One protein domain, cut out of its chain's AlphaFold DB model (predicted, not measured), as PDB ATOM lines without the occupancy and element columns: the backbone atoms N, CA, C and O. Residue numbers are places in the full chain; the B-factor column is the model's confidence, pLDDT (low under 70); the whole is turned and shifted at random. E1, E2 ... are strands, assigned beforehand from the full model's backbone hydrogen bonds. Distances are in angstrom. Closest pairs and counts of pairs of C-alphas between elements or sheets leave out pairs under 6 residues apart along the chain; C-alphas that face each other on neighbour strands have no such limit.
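What this domain is: This is residues 31 to 89 of the 89 residues of an uncharacterized protein of Mucilaginibacter sp. MJ1a (UniProt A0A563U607). A strongly twisted sheet of four strands, with a long hairpin, E3 and E4, that folds over at a corner: residues 59 to 66 of E3 and 80 to 83 of E4 run in the sheet with the short hairpin E1 and E2, while residues 52 to 55 of E3 and 85 to 88 of E4 turn off as a paired arm. The loop of residues 67 to 79 lies at the other end of the hairpin from the fold at Ala 56. The printed part has 59 residues, with no named helix and four named strands, E1, E2, E3 and E4 along the chain, in the sheet order E2, E1, E3, E4, antiparallel throughout. The class is all strand; the whole is compact, with a radius of gyration of the C-alphas of 10.3 A, and spans 27 by 24 by 18 A.

Where its parts are: E1 is residues 31 to 35, 12.9 A from first to last C-alpha, and begins at C-alpha 31 at (52.561, 52.867, -48.195). E2 is residues 41 to 43. E3, residues 52 to 66, is the longest strand with 15 residues; it measures 20.7 A and begins at C-alpha 52 at (46.387, 54.791, -34.312). E4 is residues 80 to 88, 19.8 A long, and ends at C-alpha 88 at (42.183, 55.489, -34.342).

How they stand to each other: The inner strand E1 is antiparallel to E2, an edge strand, at 142 degrees between directions; the two form a hairpin. N 42 and O 34 are 2.8 A apart, within hydrogen-bond range. E1 and E3 are antiparallel at 146 degrees, with N 33 and O 63 within hydrogen-bond range at 2.8 A; the C-alphas of 34 and 62 face each other at 4.4 A. E3 bends by 132 degrees at residue 56, and E4 bends by 82 degrees at residue 84. E3 and the edge strand E4 form a hairpin, antiparallel at 124 degrees. N 82 and O 62 are within hydrogen-bond range at 2.8 A on one side of these bends, and N 53 and O 87 at 2.7 A on the other. The closest C-alphas of E1 and E4 are those of Arg 35 and Phe 86, 6.1 A apart. E2 is apart from E4, and E2 and E3 are apart too. From edge to edge the strands' lines turn by 91 degrees.

The domain as a whole: The two C-alphas farthest apart, those of Ala 56 and Thr 68, are 28.8 A apart. The printed part has no cut and ends at the chain's last residue, Leu 89. The link from E1 to E2 is tight, that from E2 to E3 is short, and that from E3 to E4, residues 67 to 79, is long. The mean pLDDT of the printed part is 89.1; residues 56 to 57 and residue 89 are under 70.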
ATOM      1  N   LYS A  31      53.629  52.204 -48.942       92.75
ATOM      2  CA  LYS A  31      52.561  52.867 -48.195       92.75
ATOM      3  C   LYS A  31      52.112  52.007 -47.027       92.75
ATOM      4  O   LYS A  31      52.022  50.785 -47.161       92.75
ATOM      5  N   THR A  32      51.788  52.654 -45.915       92.81
ATOM      6  CA  THR A  32      51.200  52.002 -44.742       92.81
ATOM      7  C   THR A  32      49.695  52.173 -44.796       92.81
ATOM      8  O   THR A  32      49.210  53.274 -45.028       92.81
ATOM      9  N   TRP A  33      48.955  51.097 -44.564       94.44
ATOM     10  CA  TRP A  33      47.500  51.097 -44.585       94.44
ATOM     11  C   TRP A  33      46.944  50.509 -43.293       94.44
ATOM     12  O   TRP A  33      47.424  49.467 -42.850       94.44
ATOM     13  N   GLY A  34      45.922  51.133 -42.712       94.44
ATOM     14  CA  GLY A  34      45.167  50.614 -41.568       94.44
ATOM     15  C   GLY A  34      43.919  49.882 -42.031       94.44
ATOM     16  O   GLY A  34      43.199  50.404 -42.874       94.44
ATOM     17  N   ARG A  35      43.649  48.681 -41.516       93.69
ATOM     18  CA  ARG A  35      42.480  47.881 -41.900       93.69
ATOM     19  C   ARG A  35      41.374  48.021 -40.860       93.69
ATOM     20  O   ARG A  35      41.437  47.423 -39.790       93.69
ATOM     21  N   GLN A  36      40.339  48.769 -41.211       90.31
ATOM     22  CA  GLN A  36      39.159  48.969 -40.378       90.31
ATOM     23  C   GLN A  36      38.364  47.667 -40.184       90.31
ATOM     24  O   GLN A  36      38.502  46.695 -40.932       90.31
ATOM     25  N   SER A  37      37.477  47.648 -39.184       86.62
ATOM     26  CA  SER A  37      36.638  46.484 -38.847       86.62
ATOM     27  C   SER A  37      35.699  46.047 -39.980       86.62
ATOM     28  O   SER A  37      35.355  44.871 -40.075       86.62
ATOM     29  N   ASN A  38      35.328  46.970 -40.870       88.38
ATOM     30  CA  ASN A  38      34.552  46.705 -42.087       88.38
ATOM     31  C   ASN A  38      35.392  46.083 -43.230       88.38
ATOM     32  O   ASN A  38      34.847  45.776 -44.286       88.38
ATOM     33  N   GLY A  39      36.705  45.902 -43.036       88.50
ATOM     34  CA  GLY A  39      37.638  45.354 -44.021       88.50
ATOM     35  C   GLY A  39      38.234  46.375 -44.994       88.50
ATOM     36  O   GLY A  39      39.065  45.981 -45.811       88.50
ATOM     37  N   VAL A  40      37.851  47.651 -44.903       92.62
ATOM     38  CA  VAL A  40      38.388  48.745 -45.724       92.62
ATOM     39  C   VAL A  40      39.756  49.165 -45.201       92.62
ATOM     40  O   VAL A  40      39.986  49.235 -43.993       92.62
ATOM     41  N   TYR A  41      40.662  49.462 -46.124       93.50
ATOM     42  CA  TYR A  41      41.977  50.000 -45.825       93.50
ATOM     43  C   TYR A  41      41.995  51.526 -45.960       93.50
ATOM     44  O   TYR A  41      41.589  52.064 -46.992       93.50
ATOM     45  N   VAL A  42      42.521  52.216 -44.954       92.69
ATOM     46  CA  VAL A  42      42.782  53.664 -44.968       92.69
ATOM     47  C   VAL A  42      44.278  53.925 -45.119       92.69
ATOM     48  O   VAL A  42      45.087  53.178 -44.571       92.69
ATOM     49  N   ASP A  43      44.654  54.936 -45.903       92.44
ATOM     50  CA  ASP A  43      46.061  55.300 -46.103       92.44
ATOM     51  C   ASP A  43      46.587  56.002 -44.840       92.44
ATOM     52  O   ASP A  43      46.067  57.041 -44.447       92.44
ATOM     53  N   LEU A  44      47.601  55.415 -44.205       91.38
ATOM     54  CA  LEU A  44      48.284  55.933 -43.014       91.38
ATOM     55  C   LEU A  44      49.686  56.457 -43.350       91.38
ATOM     56  O   LEU A  44      50.521  56.653 -42.467       91.38
ATOM     57  N   THR A  45      50.004  56.633 -44.632       89.12
ATOM     58  CA  THR A  45      51.334  57.068 -45.059       89.12
ATOM     59  C   THR A  45      51.626  58.472 -44.531       89.12
ATOM     60  O   THR A  45      50.957  59.433 -44.894       89.12
ATOM     61  N   GLY A  46      52.655  58.591 -43.691       84.00
ATOM     62  CA  GLY A  46      53.036  59.849 -43.041       84.00
ATOM     63  C   GLY A  46      52.365  60.101 -41.687       84.00
ATOM     64  O   GLY A  46      52.750  61.058 -41.021       84.00
ATOM     65  N   HIS A  47      51.438  59.241 -41.257       86.56
ATOM     66  CA  HIS A  47      50.887  59.263 -39.901       86.56
ATOM     67  C   HIS A  47      51.794  58.512 -38.922       86.56
ATOM     68  O   HIS A  47      52.423  57.506 -39.271       86.56
ATOM     69  N   SER A  48      51.862  59.001 -37.687       84.94
ATOM     70  CA  SER A  48      52.643  58.392 -36.610       84.94
ATOM     71  C   SER A  48      51.865  57.250 -35.946       84.94
ATOM     72  O   SER A  48      50.652  57.365 -35.774       84.94
ATOM     73  N   PRO A  49      52.535  56.170 -35.494       81.38
ATOM     74  CA  PRO A  49      51.893  55.079 -34.757       81.38
ATOM     75  C   PRO A  49      51.195  55.503 -33.462       81.38
ATOM     76  O   PRO A  49      50.399  54.742 -32.941       81.38
ATOM     77  N   ASP A  50      51.471  56.691 -32.928       84.50
ATOM     78  CA  ASP A  50      50.754  57.229 -31.768       84.50
ATOM     79  C   ASP A  50      49.334  57.726 -32.122       84.50
ATOM     80  O   ASP A  50      48.500  57.901 -31.234       84.50
ATOM     81  N   GLU A  51      49.037  57.942 -33.412       84.31
ATOM     82  CA  GLU A  51      47.725  58.389 -33.913       84.31
ATOM     83  C   GLU A  51      46.732  57.230 -34.117       84.31
ATOM     84  O   GLU A  51      45.529  57.455 -34.272       84.31
ATOM     85  N   TYR A  52      47.211  55.982 -34.122       85.88
ATOM     86  CA  TYR A  52      46.387  54.791 -34.312       85.88
ATOM     87  C   TYR A  52      46.859  53.637 -33.429       85.88
ATOM     88  O   TYR A  52      48.040  53.429 -33.199       85.88
ATOM     89  N   ASN A  53      45.931  52.829 -32.937       87.31
ATOM     90  CA  ASN A  53      46.224  51.730 -32.036       87.31
ATOM     91  C   ASN A  53      45.939  50.379 -32.699       87.31
ATOM     92  O   ASN A  53      44.883  50.174 -33.302       87.31
ATOM     93  N   CYS A  54      46.880  49.453 -32.528       88.19
ATOM     94  CA  CYS A  54      46.766  48.054 -32.909       88.19
ATOM     95  C   CYS A  54      46.718  47.189 -31.654       88.19
ATOM     96  O   CYS A  54      47.730  46.630 -31.228       88.19
ATOM     97  N   THR A  55      45.540  47.063 -31.050       83.25
ATOM     98  CA  THR A  55      45.367  46.200 -29.875       83.25
ATOM     99  C   THR A  55      45.086  44.766 -30.307       83.25
ATOM    100  O   THR A  55      44.234  44.543 -31.162       83.25
ATOM    101  N   ALA A  56      45.809  43.812 -29.717       69.88
ATOM    102  CA  ALA A  56      45.763  42.366 -29.955       69.88
ATOM    103  C   ALA A  56      44.456  41.805 -30.564       69.88
ATOM    104  O   ALA A  56      43.364  41.969 -30.024       69.88
ATOM    105  N   SER A  57      44.603  41.092 -31.685       66.12
ATOM    106  CA  SER A  57      43.571  40.331 -32.402       66.12
ATOM    107  C   SER A  57      44.254  39.507 -33.506       66.12
ATOM    108  O   SER A  57      45.324  39.881 -33.979       66.12
ATOM    109  N   SER A  58      43.643  38.399 -33.932       71.88
ATOM    110  CA  SER A  58      44.054  37.540 -35.061       71.88
ATOM    111  C   SER A  58      43.751  38.142 -36.449       71.88
ATOM    112  O   SER A  58      43.746  37.432 -37.454       71.88
ATOM    113  N   SER A  59      43.451  39.443 -36.508       83.50
ATOM    114  CA  SER A  59      43.176  40.193 -37.737       83.50
ATOM    115  C   SER A  59      44.324  41.137 -38.090       83.50
ATOM    116  O   SER A  59      45.072  41.576 -37.224       83.50
ATOM    117  N   VAL A  60      44.438  41.502 -39.369       90.19
ATOM    118  CA  VAL A  60      45.379  42.538 -39.822       90.19
ATOM    119  C   VAL A  60      44.942  43.897 -39.269       90.19
ATOM    120  O   VAL A  60      43.825  44.317 -39.557       90.19
ATOM    121  N   CYS A  61      45.823  44.567 -38.523       92.44
ATOM    122  CA  CYS A  61      45.654  45.945 -38.063       92.44
ATOM    123  C   CYS A  61      46.211  46.935 -39.082       92.44
ATOM    124  O   CYS A  61      45.490  47.796 -39.578       92.44
ATOM    125  N   THR A  62      47.494  46.790 -39.421       93.88
ATOM    126  CA  THR A  62      48.138  47.560 -40.482       93.88
ATOM    127  C   THR A  62      48.829  46.634 -41.465       93.88
ATOM    128  O   THR A  62      49.217  45.511 -41.134       93.88
ATOM    129  N   ALA A  63      48.962  47.095 -42.699       94.75
ATOM    130  CA  ALA A  63      49.677  46.402 -43.749       94.75
ATOM    131  C   ALA A  63      50.479  47.398 -44.583       94.75
ATOM    132  O   ALA A  63      50.023  48.505 -44.868       94.75
ATOM    133  N   ILE A  64      51.675  46.987 -44.985       94.12
ATOM    134  CA  ILE A  64      52.549  47.769 -45.852       94.12
ATOM    135  C   ILE A  64      52.459  47.194 -47.263       94.12
ATOM    136  O   ILE A  64      52.644  45.993 -47.453       94.12
ATOM    137  N   TYR A  65      52.207  48.049 -48.250       94.88
ATOM    138  CA  TYR A  65      52.128  47.688 -49.669       94.88
ATOM    139  C   TYR A  65      53.068  48.564 -50.504       94.88
ATOM    140  O   TYR A  65      53.411  49.664 -50.064       94.88
ATOM    141  N   PRO A  66      53.477  48.134 -51.713       93.62
ATOM    142  CA  PRO A  66      54.145  49.020 -52.663       93.62
ATOM    143  C   PRO A  66      53.297  50.269 -52.939       93.62
ATOM    144  O   PRO A  66      52.069  50.194 -52.969       93.62
ATOM    145  N   ALA A  67      53.936  51.408 -53.207       90.44
ATOM    146  CA  ALA A  67      53.247  52.681 -53.463       90.44
ATOM    147  C   ALA A  67      52.187  52.623 -54.575       90.44
ATOM    148  O   ALA A  67      51.236  53.403 -54.588       90.44
ATOM    149  N   THR A  68      52.384  51.707 -55.524       91.50
ATOM    150  CA  THR A  68      51.548  51.488 -56.705       91.50
ATOM    151  C   THR A  68      50.356  50.565 -56.448       91.50
ATOM    152  O   THR A  68      49.539  50.373 -57.347       91.50
ATOM    153  N   GLN A  69      50.233  49.988 -55.249       92.88
ATOM    154  CA  GLN A  69      49.204  49.011 -54.916       92.88
ATOM    155  C   GLN A  69      48.227  49.565 -53.875       92.88
ATOM    156  O   GLN A  69      48.606  49.915 -52.759       92.88
ATOM    157  N   ASN A  70      46.943  49.603 -54.244       93.38
ATOM    158  CA  ASN A  70      45.849  49.920 -53.331       93.38
ATOM    159  C   ASN A  70      45.215  48.612 -52.819       93.38
ATOM    160  O   ASN A  70      44.619  47.880 -53.612       93.38
ATOM    161  N   PRO A  71      45.292  48.310 -51.515       95.25
ATOM    162  CA  PRO A  71      44.731  47.082 -50.961       95.25
ATOM    163  C   PRO A  71      43.201  47.005 -51.004       95.25
ATOM    164  O   PRO A  71      42.660  45.904 -50.943       95.25
ATOM    165  N   ASN A  72      42.491  48.123 -51.185       95.19
ATOM    166  CA  ASN A  72      41.040  48.102 -51.405       95.19
ATOM    167  C   ASN A  72      40.647  47.531 -52.777       95.19
ATOM    168  O   ASN A  72      39.500  47.133 -52.962       95.19
ATOM    169  N   THR A  73      41.570  47.497 -53.745       96.12
ATOM    170  CA  THR A  73      41.341  46.906 -55.077       96.12
ATOM    171  C   THR A  73      42.141  45.626 -55.295       96.12
ATOM    172  O   THR A  73      41.655  44.702 -55.943       96.12
ATOM    173  N   ASN A  74      43.352  45.543 -54.740       93.81
ATOM    174  CA  ASN A  74      44.215  44.368 -54.789       93.81
ATOM    175  C   ASN A  74      44.888  44.138 -53.419       93.81
ATOM    176  O   ASN A  74      45.973  44.674 -53.177       93.81
ATOM    177  N   PRO A  75      44.288  43.331 -52.524       92.62
ATOM    178  CA  PRO A  75      44.821  43.085 -51.182       92.62
ATOM    179  C   PRO A  75      45.948  42.037 -51.131       92.62
ATOM    180  O   PRO A  75      46.439  41.722 -50.047       92.62
ATOM    181  N   ALA A  76      46.361  41.462 -52.264       94.00
ATOM    182  CA  ALA A  76      47.302  40.346 -52.278       94.00
ATOM    183  C   ALA A  76      48.732  40.764 -51.898       94.00
ATOM    184  O   ALA A  76      49.202  41.828 -52.290       94.00
ATOM    185  N   ASN A  77      49.451  39.874 -51.211       93.69
ATOM    186  CA  ASN A  77      50.899  39.969 -50.971       93.69
ATOM    187  C   ASN A  77      51.368  41.297 -50.334       93.69
ATOM    188  O   ASN A  77      52.186  42.003 -50.929       93.69
ATOM    189  N   PRO A  78      50.881  41.658 -49.131       94.00
ATOM    190  CA  PRO A  78      51.476  42.756 -48.376       94.00
ATOM    191  C   PRO A  78      52.965  42.489 -48.117       94.00
ATOM    192  O   PRO A  78      53.368  41.354 -47.865       94.00
ATOM    193  N   ILE A  79      53.770  43.550 -48.123       94.94
ATOM    194  CA  ILE A  79      55.199  43.509 -47.770       94.94
ATOM    195  C   ILE A  79      55.359  43.103 -46.303       94.94
ATOM    196  O   ILE A  79      56.253  42.338 -45.950       94.94
ATOM    197  N   SER A  80      54.493  43.634 -45.442       93.38
ATOM    198  CA  SER A  80      54.442  43.301 -44.023       93.38
ATOM    199  C   SER A  80      53.038  43.533 -43.480       93.38
ATOM    200  O   SER A  80      52.292  44.361 -44.010       93.38
ATOM    201  N   ILE A  81      52.692  42.811 -42.417       93.12
ATOM    202  CA  ILE A  81      51.438  42.965 -41.684       93.12
ATOM    203  C   ILE A  81      51.723  43.080 -40.193       93.12
ATOM    204  O   ILE A  81      52.527  42.331 -39.638       93.12
ATOM    205  N   GLN A  82      51.007  43.980 -39.534       91.62
ATOM    206  CA  GLN A  82      50.900  44.021 -38.085       91.62
ATOM    207  C   GLN A  82      49.532  43.470 -37.696       91.62
ATOM    208  O   GLN A  82      48.507  43.923 -38.204       91.62
ATOM    209  N   GLN A  83      49.510  42.487 -36.802       92.06
ATOM    210  CA  GLN A  83      48.267  41.928 -36.272       92.06
ATOM    211  C   GLN A  83      47.671  42.850 -35.199       92.06
ATOM    212  O   GLN A  83      48.400  43.538 -34.484       92.06
ATOM    213  N   GLY A  84      46.347  42.856 -35.090       89.88
ATOM    214  CA  GLY A  84      45.588  43.653 -34.133       89.88
ATOM    215  C   GLY A  84      44.239  44.115 -34.682       89.88
ATOM    216  O   GLY A  84      43.924  43.966 -35.860       89.88
ATOM    217  N   ALA A  85      43.430  44.696 -33.808       88.38
ATOM    218  CA  ALA A  85      42.259  45.465 -34.176       88.38
ATOM    219  C   ALA A  85      42.694  46.914 -34.392       88.38
ATOM    220  O   ALA A  85      43.249  47.531 -33.482       88.38
ATOM    221  N   PHE A  86      42.455  47.431 -35.594       90.38
ATOM    222  CA  PHE A  86      42.695  48.830 -35.904       90.38
ATOM    223  C   PHE A  86      41.670  49.711 -35.183       90.38
ATOM    224  O   PHE A  86      40.460  49.511 -35.318       90.38
ATOM    225  N   SER A  87      42.158  50.686 -34.425       87.62
ATOM    226  CA  SER A  87      41.371  51.790 -33.870       87.62
ATOM    227  C   SER A  87      42.189  53.074 -33.944       87.62
ATOM    228  O   SER A  87      43.413  53.013 -33.988       87.62
ATOM    229  N   GLY A  88      41.540  54.229 -33.962       77.12
ATOM    230  CA  GLY A  88      42.183  55.489 -34.342       77.12
ATOM    231  C   GLY A  88      41.692  55.922 -35.718       77.12
ATOM    232  O   GLY A  88      40.564  55.576 -36.058       77.12
ATOM    233  N   LEU A  89      42.518  56.683 -36.441       67.00
ATOM    234  CA  LEU A  89      42.206  57.415 -37.685       67.00
ATOM    235  C   LEU A  89      41.044  56.872 -38.547       67.00
ATOM    236  O   LEU A  89      41.135  55.739 -39.078       67.00
TER     237      LEU A  89